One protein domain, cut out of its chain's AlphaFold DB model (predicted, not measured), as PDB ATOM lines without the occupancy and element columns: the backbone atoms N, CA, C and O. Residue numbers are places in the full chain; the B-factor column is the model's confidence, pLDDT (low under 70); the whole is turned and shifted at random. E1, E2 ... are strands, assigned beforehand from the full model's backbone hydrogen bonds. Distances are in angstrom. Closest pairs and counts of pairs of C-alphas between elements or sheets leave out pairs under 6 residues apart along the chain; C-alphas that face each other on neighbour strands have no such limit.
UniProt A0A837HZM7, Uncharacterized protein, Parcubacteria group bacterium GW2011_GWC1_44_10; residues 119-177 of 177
ATOM      1  N   THR A 119     143.618 121.136  87.874       84.62
ATOM      2  CA  THR A 119     142.838 121.226  89.114       84.62
ATOM      3  C   THR A 119     141.786 122.320  88.990       84.62
ATOM      4  O   THR A 119     142.100 123.444  88.609       84.62
ATOM      5  N   LEU A 120     140.541 121.994  89.345       87.75
ATOM      6  CA  LEU A 120     139.501 122.981  89.619       87.75
ATOM      7  C   LEU A 120     139.454 123.196  91.133       87.75
ATOM      8  O   LEU A 120     139.075 122.290  91.871       87.75
ATOM      9  N   TYR A 121     139.877 124.375  91.585       86.12
ATOM     10  CA  TYR A 121     139.812 124.768  92.990       86.12
ATOM     11  C   TYR A 121     138.656 125.745  93.187       86.12
ATOM     12  O   TYR A 121     138.646 126.822  92.596       86.12
ATOM     13  N   LEU A 122     137.682 125.339  93.997       86.06
ATOM     14  CA  LEU A 122     136.550 126.159  94.401       86.06
ATOM     15  C   LEU A 122     136.690 126.393  95.902       86.06
ATOM     16  O   LEU A 122     136.721 125.441  96.680       86.06
ATOM     17  N   ASP A 123     136.821 127.656  96.283       82.94
ATOM     18  CA  ASP A 123     136.872 128.086  97.674       82.94
ATOM     19  C   ASP A 123     136.043 129.355  97.834       82.94
ATOM     20  O   ASP A 123     135.869 130.131  96.890       82.94
ATOM     21  N   THR A 124     135.538 129.567  99.042       82.06
ATOM     22  CA  THR A 124     134.818 130.779  99.409       82.06
ATOM     23  C   THR A 124     135.590 131.508 100.501       82.06
ATOM     24  O   THR A 124     135.806 131.002 101.604       82.06
ATOM     25  N   SER A 125     136.034 132.723 100.183       74.88
ATOM     26  CA  SER A 125     136.821 133.558 101.094       74.88
ATOM     27  C   SER A 125     135.959 134.264 102.151       74.88
ATOM     28  O   SER A 125     136.488 134.731 103.160       74.88
ATOM     29  N   GLY A 126     134.631 134.297 101.972       64.62
ATOM     30  CA  GLY A 126     133.668 134.763 102.971       64.62
ATOM     31  C   GLY A 126     133.232 133.616 103.883       64.62
ATOM     32  O   GLY A 126     132.635 132.654 103.417       64.62
ATOM     33  N   THR A 127     133.570 133.689 105.176       65.31
ATOM     34  CA  THR A 127     133.116 132.775 106.252       65.31
ATOM     35  C   THR A 127     132.955 131.293 105.863       65.31
ATOM     36  O   THR A 127     131.950 130.697 106.226       65.31
ATOM     37  N   LYS A 128     133.904 130.697 105.119       66.94
ATOM     38  CA  LYS A 128     134.012 129.248 104.814       66.94
ATOM     39  C   LYS A 128     132.662 128.507 104.700       66.94
ATOM     40  O   LYS A 128     132.455 127.486 105.347       66.94
ATOM     41  N   VAL A 129     131.740 129.022 103.886       75.81
ATOM     42  CA  VAL A 129     130.357 128.506 103.756       75.81
ATOM     43  C   VAL A 129     130.286 127.193 102.942       75.81
ATOM     44  O   VAL A 129     129.248 126.535 102.882       75.81
ATOM     45  N   GLY A 130     131.413 126.765 102.367       77.81
ATOM     46  CA  GLY A 130     131.513 125.603 101.486       77.81
ATOM     47  C   GLY A 130     131.492 125.995 100.011       77.81
ATOM     48  O   GLY A 130     131.308 127.162  99.666       77.81
ATOM     49  N   SER A 131     131.702 125.007  99.144       83.88
ATOM     50  CA  SER A 131     131.667 125.173  97.687       83.88
ATOM     51  C   SER A 131     130.629 124.245  97.074       83.88
ATOM     52  O   SER A 131     130.320 123.184  97.618       83.88
ATOM     53  N   CYS A 132     130.062 124.665  95.947       84.31
ATOM     54  CA  CYS A 132     128.911 124.015  95.345       84.31
ATOM     55  C   CYS A 132     129.007 124.066  93.818       84.31
ATOM     56  O   CYS A 132     129.384 125.094  93.254       84.31
ATOM     57  N   ILE A 133     128.677 122.958  93.157       90.00
ATOM     58  CA  ILE A 133     128.530 122.877  91.700       90.00
ATOM     59  C   ILE A 133     127.089 122.494  91.400       90.00
ATOM     60  O   ILE A 133     126.628 121.475  91.910       90.00
ATOM     61  N   GLU A 134     126.405 123.263  90.554       90.56
ATOM     62  CA  GLU A 134     125.060 122.948  90.062       90.56
ATOM     63  C   GLU A 134     125.105 122.400  88.645       90.56
ATOM     64  O   GLU A 134     125.822 122.906  87.784       90.56
ATOM     65  N   LEU A 135     124.268 121.402  88.392       89.44
ATOM     66  CA  LEU A 135     123.992 120.869  87.071       89.44
ATOM     67  C   LEU A 135     122.480 120.874  86.859       89.44
ATOM     68  O   LEU A 135     121.721 120.354  87.677       89.44
ATOM     69  N   LEU A 136     122.038 121.444  85.743       91.19
ATOM     70  CA  LEU A 136     120.639 121.413  85.337       91.19
ATOM     71  C   LEU A 136     120.397 120.181  84.461       91.19
ATOM     72  O   LEU A 136     121.072 119.987  83.451       91.19
ATOM     73  N   SER A 137     119.426 119.347  84.825       89.81
ATOM     74  CA  SER A 137     118.983 118.254  83.961       89.81
ATOM     75  C   SER A 137     118.208 118.783  82.749       89.81
ATOM     76  O   SER A 137     117.678 119.894  82.750       89.81
ATOM     77  N   SER A 138     118.014 117.930  81.742       92.25
ATOM     78  CA  SER A 138     117.112 118.209  80.613       92.25
ATOM     79  C   SER A 138     115.647 118.430  81.021       92.25
ATOM     80  O   SER A 138     114.849 118.906  80.219       92.25
ATOM     81  N   THR A 139     115.288 118.099  82.265       94.00
ATOM     82  CA  THR A 139     113.961 118.306  82.861       94.00
ATOM     83  C   THR A 139     113.900 119.545  83.759       94.00
ATOM     84  O   THR A 139     112.998 119.659  84.591       94.00
ATOM     85  N   SER A 140     114.876 120.450  83.647       92.38
ATOM     86  CA  SER A 140     114.995 121.668  84.461       92.38
ATOM     87  C   SER A 140     115.127 121.409  85.967       92.38
ATOM     88  O   SER A 140     114.809 122.269  86.788       92.38
ATOM     89  N   THR A 141     115.585 120.217  86.359       90.25
ATOM     90  CA  THR A 141     115.863 119.893  87.764       90.25
ATOM     91  C   THR A 141     117.325 120.183  88.063       90.25
ATOM     92  O   THR A 141     118.204 119.649  87.390       90.25
ATOM     93  N   VAL A 142     117.585 121.008  89.077       91.00
ATOM     94  CA  VAL A 142     118.946 121.294  89.539       91.00
ATOM     95  C   VAL A 142     119.420 120.200  90.492       91.00
ATOM     96  O   VAL A 142     118.732 119.846  91.458       91.00
ATOM     97  N   TRP A 143     120.604 119.682  90.198       84.94
ATOM     98  CA  TRP A 143     121.372 118.771  91.031       84.94
ATOM     99  C   TRP A 143     122.632 119.477  91.486       84.94
ATOM    100  O   TRP A 143     123.285 120.134  90.677       84.94
ATOM    101  N   ARG A 144     123.003 119.312  92.754       83.00
ATOM    102  CA  ARG A 144     124.240 119.892  93.279       83.00
ATOM    103  C   ARG A 144     125.205 118.843  93.802       83.00
ATOM    104  O   ARG A 144     124.770 117.877  94.425       83.00
ATOM    105  N   MET A 145     126.493 119.097  93.620       85.00
ATOM    106  CA  MET A 145     127.565 118.488  94.396       85.00
ATOM    107  C   MET A 145     128.042 119.556  95.368       85.00
ATOM    108  O   MET A 145     128.478 120.630  94.946       85.00
ATOM    109  N   TYR A 146     127.898 119.282  96.658       78.00
ATOM    110  CA  TYR A 146     128.160 120.240  97.723       78.00
ATOM    111  C   TYR A 146     129.162 119.661  98.714       78.00
ATOM    112  O   TYR A 146     129.097 118.476  99.032       78.00
ATOM    113  N   ILE A 147     130.063 120.514  99.193       76.81
ATOM    114  CA  ILE A 147     130.950 120.220 100.318       76.81
ATOM    115  C   ILE A 147     130.757 121.343 101.334       76.81
ATOM    116  O   ILE A 147     131.086 122.503 101.059       76.81
ATOM    117  N   GLY A 148     130.184 121.001 102.483       75.06
ATOM    118  CA  GLY A 148     129.914 121.918 103.579       75.06
ATOM    119  C   GLY A 148     131.130 122.191 104.453       75.06
ATOM    120  O   GLY A 148     132.136 121.490 104.416       75.06
ATOM    121  N   ALA A 149     131.018 123.221 105.293       72.75
ATOM    122  CA  ALA A 149     132.102 123.685 106.163       72.75
ATOM    123  C   ALA A 149     132.665 122.603 107.112       72.75
ATOM    124  O   ALA A 149     133.815 122.699 107.537       72.75
ATOM    125  N   SER A 150     131.859 121.590 107.444       73.62
ATOM    126  CA  SER A 150     132.212 120.502 108.366       73.62
ATOM    127  C   SER A 150     132.608 119.196 107.662       73.62
ATOM    128  O   SER A 150     133.046 118.256 108.332       73.62
ATOM    129  N   ASP A 151     132.498 119.129 106.333       69.44
ATOM    130  CA  ASP A 151     132.716 117.911 105.548       69.44
ATOM    131  C   ASP A 151     134.215 117.714 105.299       69.44
ATOM    132  O   ASP A 151     134.780 118.133 104.292       69.44
ATOM    133  N   THR A 152     134.888 117.123 106.285       67.44
ATOM    134  CA  THR A 152     136.356 117.016 106.314       67.44
ATOM    135  C   THR A 152     136.883 115.600 106.087       67.44
ATOM    136  O   THR A 152     138.060 115.460 105.772       67.44
ATOM    137  N   ASN A 153     136.048 114.557 106.219       59.38
ATOM    138  CA  ASN A 153     136.519 113.162 106.272       59.38
ATOM    139  C   ASN A 153     135.641 112.115 105.550       59.38
ATOM    140  O   ASN A 153     136.051 110.959 105.482       59.38
ATOM    141  N   ASP A 154     134.469 112.467 105.010       58.00
ATOM    142  CA  ASP A 154     133.493 111.481 104.505       58.00
ATOM    143  C   ASP A 154     133.544 111.325 102.975       58.00
ATOM    144  O   ASP A 154     132.576 111.538 102.247       58.00
ATOM    145  N   ILE A 155     134.727 110.991 102.455       61.19
ATOM    146  CA  ILE A 155     134.860 110.533 101.070       61.19
ATOM    147  C   ILE A 155     134.641 109.022 101.085       61.19
ATOM    148  O   ILE A 155     135.538 108.266 101.463       61.19
ATOM    149  N   VAL A 156     133.459 108.569 100.656       64.50
ATOM    150  CA  VAL A 156     133.190 107.142 100.429       64.50
ATOM    151  C   VAL A 156     134.073 106.666  99.273       64.50
ATOM    152  O   VAL A 156     133.724 106.779  98.097       64.50
ATOM    153  N   ALA A 157     135.262 106.173  99.614       51.41
ATOM    154  CA  ALA A 157     136.188 105.565  98.675       51.41
ATOM    155  C   ALA A 157     135.729 104.131  98.378       51.41
ATOM    156  O   ALA A 157     135.862 103.243  99.218       51.41
ATOM    157  N   VAL A 158     135.205 103.886  97.177       55.53
ATOM    158  CA  VAL A 158     134.947 102.518  96.693       55.53
ATOM    159  C   VAL A 158     136.135 102.067  95.855       55.53
ATOM    160  O   VAL A 158     136.598 102.784  94.968       55.53
ATOM    161  N   SER A 159     136.664 100.872  96.109       51.81
ATOM    162  CA  SER A 159     137.738 100.310  95.285       51.81
ATOM    163  C   SER A 159     137.226 100.063  93.863       51.81
ATOM    164  O   SER A 159     136.340  99.231  93.660       51.81
ATOM    165  N   GLY A 160     137.774 100.778  92.879       52.56
ATOM    166  CA  GLY A 160     137.467 100.531  91.472       52.56
ATOM    167  C   GLY A 160     138.190  99.278  90.947       52.56
ATOM    168  O   GLY A 160     139.217  98.889  91.508       52.56
ATOM    169  N   PRO A 161     137.749  98.678  89.822       50.88
ATOM    170  CA  PRO A 161     138.350  97.462  89.246       50.88
ATOM    171  C   PRO A 161     139.848  97.560  88.897       50.88
ATOM    172  O   PRO A 161     140.474  96.554  88.584       50.88
ATOM    173  N   ARG A 162     140.425  98.770  88.908       57.22
ATOM    174  CA  ARG A 162     141.824  99.056  88.548       57.22
ATOM    175  C   ARG A 162     142.721  99.411  89.743       57.22
ATOM    176  O   ARG A 162     143.826  99.898  89.532       57.22
ATOM    177  N   GLY A 163     142.270  99.194  90.981       52.81
ATOM    178  CA  GLY A 163     143.087  99.444  92.178       52.81
ATOM    179  C   GLY A 163     143.282 100.925  92.526       52.81
ATOM    180  O   GLY A 163     144.193 101.263  93.272       52.81
ATOM    181  N   SER A 164     142.438 101.815  91.998       56.75
ATOM    182  CA  SER A 164     142.398 103.232  92.378       56.75
ATOM    183  C   SER A 164     141.205 103.493  93.302       56.75
ATOM    184  O   SER A 164     140.128 102.922  93.097       56.75
ATOM    185  N   SER A 165     141.385 104.352  94.308       53.81
ATOM    186  CA  SER A 165     140.289 104.856  95.142       53.81
ATOM    187  C   SER A 165     139.286 105.597  94.254       53.81
ATOM    188  O   SER A 165     139.627 106.620  93.662       53.81
ATOM    189  N   THR A 166     138.068 105.073  94.117       54.44
ATOM    190  CA  THR A 166     136.981 105.761  93.406       54.44
ATOM    191  C   THR A 166     136.302 106.693  94.390       54.44
ATOM    192  O   THR A 166     135.823 106.243  95.426       54.44
ATOM    193  N   VAL A 167     136.252 107.981  94.070       61.84
ATOM    194  CA  VAL A 167     135.474 108.962  94.831       61.84
ATOM    195  C   VAL A 167     134.035 108.922  94.322       61.84
ATOM    196  O   VAL A 167     133.804 109.135  93.131       61.84
ATOM    197  N   VAL A 168     133.068 108.644  95.200       70.56
ATOM    198  CA  VAL A 168     131.640 108.793  94.879       70.56
ATOM    199  C   VAL A 168     131.203 110.196  95.270       70.56
ATOM    200  O   VAL A 168     131.185 110.535  96.448       70.56
ATOM    201  N   ALA A 169     130.839 111.010  94.284       70.25
ATOM    202  CA  ALA A 169     130.160 112.272  94.540       70.25
ATOM    203  C   ALA A 169     128.669 112.008  94.806       70.25
ATOM    204  O   ALA A 169     127.984 111.441  93.950       70.25
ATOM    205  N   LEU A 170     128.164 112.423  95.971       73.12
ATOM    206  CA  LEU A 170     126.729 112.447  96.251       73.12
ATOM    207  C   LEU A 170     126.128 113.729  95.671       73.12
ATOM    208  O   LEU A 170     126.562 114.832  96.004       73.12
ATOM    209  N   TRP A 171     125.123 113.568  94.815       75.62
ATOM    210  CA  TRP A 171     124.344 114.680  94.285       75.62
ATOM    211  C   TRP A 171     122.972 114.721  94.949       75.62
ATOM    212  O   TRP A 171     122.279 113.706  95.021       75.62
ATOM    213  N   GLU A 172     122.558 115.906  95.386       78.88
ATOM    214  CA  GLU A 172     121.244 116.135  95.992       78.88
ATOM    215  C   GLU A 172     120.433 117.130  95.156       78.88
ATOM    216  O   GLU A 172     120.990 118.008  94.491       78.88
ATOM    217  N   ARG A 173     119.101 117.023  95.197       71.56
ATOM    218  CA  ARG A 173     118.215 118.016  94.576       71.56
ATOM    219  C   ARG A 173     118.207 119.301  95.408       71.56
ATOM    220  O   ARG A 173     117.986 119.252  96.617       71.56
ATOM    221  N   GLY A 174     118.353 120.451  94.758       76.88
ATOM    222  CA  GLY A 174     118.307 121.764  95.410       76.88
ATOM    223  C   GLY A 174     119.110 122.803  94.636       76.88
ATOM    224  O   GLY A 174     119.545 122.512  93.529       76.88
ATOM    225  N   SER A 175     119.314 123.984  95.225       75.31
ATOM    226  CA  SER A 175     120.222 125.006  94.691       75.31
ATOM    227  C   SER A 175     121.410 125.264  95.626       75.31
ATOM    228  O   SER A 175     121.334 124.984  96.834       75.31
ATOM    229  N   CYS A 176     122.505 125.792  95.083       78.38
ATOM    230  CA  CYS A 176     123.549 126.457  95.853       78.38
ATOM    231  C   CYS A 176     122.960 127.710  96.525       78.38
ATOM    232  O   CYS A 176     121.943 128.253  96.079       78.38
ATOM    233  N   LYS A 177     123.560 128.116  97.645       66.31
ATOM    234  CA  LYS A 177     123.180 129.312  98.406       66.31
ATOM    235  C   LYS A 177     124.220 130.399  98.227       66.31
ATOM    236  O   LYS A 177     125.414 130.032  98.219       66.31
TER     237      LYS A 177
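This is residues 119 to 177 of the 177 residues of an uncharacterized protein of Parcubacteria group bacterium GW2011_GWC1_44_10 (UniProt A0A837HZM7). With little regular structure, the model is one longer hairpin, E1 and E2, with short E5 beside E2, and a second small hairpin, E3 and E4, set away from it. The 59 printed residues include five named strands, E1 to E5 along the chain, and no named helix; the class is all strand, with 21 residues in strands. The larger sheet, E1 - E2 - E5, is antiparallel. The whole is loose, radius of gyration of the C-alphas 13.7 A, spanning 36 by 33 by 21 A.

E1, residues 131 to 136, and E2, residues 142 to 147, form an antiparallel hairpin at 163 degrees; N 133 and O 145 are within hydrogen-bond range, 2.9 A. E5, residues 171 to 173, is antiparallel to E2 at 130 degrees, with N 144 and O 172 at 3.0 A. E3, residues 157 to 159, and E4, residues 165 to 167, form an antiparallel hairpin at 133 degrees, with N 166 and O 158 at 2.9 A. E2 and E3 are apart.

E1 begins at C-alpha 131 (131.667, 125.173, 97.687) and measures 17.0 A; E2 measures 16.2 A. E5 ends at C-alpha 173 (118.215, 118.016, 94.576).

The C-alphas farthest apart, of Gly 126 and Pro 161, are 40.0 A apart. The printed part has no cut. Residues 126 to 128, 151 to 167 and 177 have pLDDT under 70.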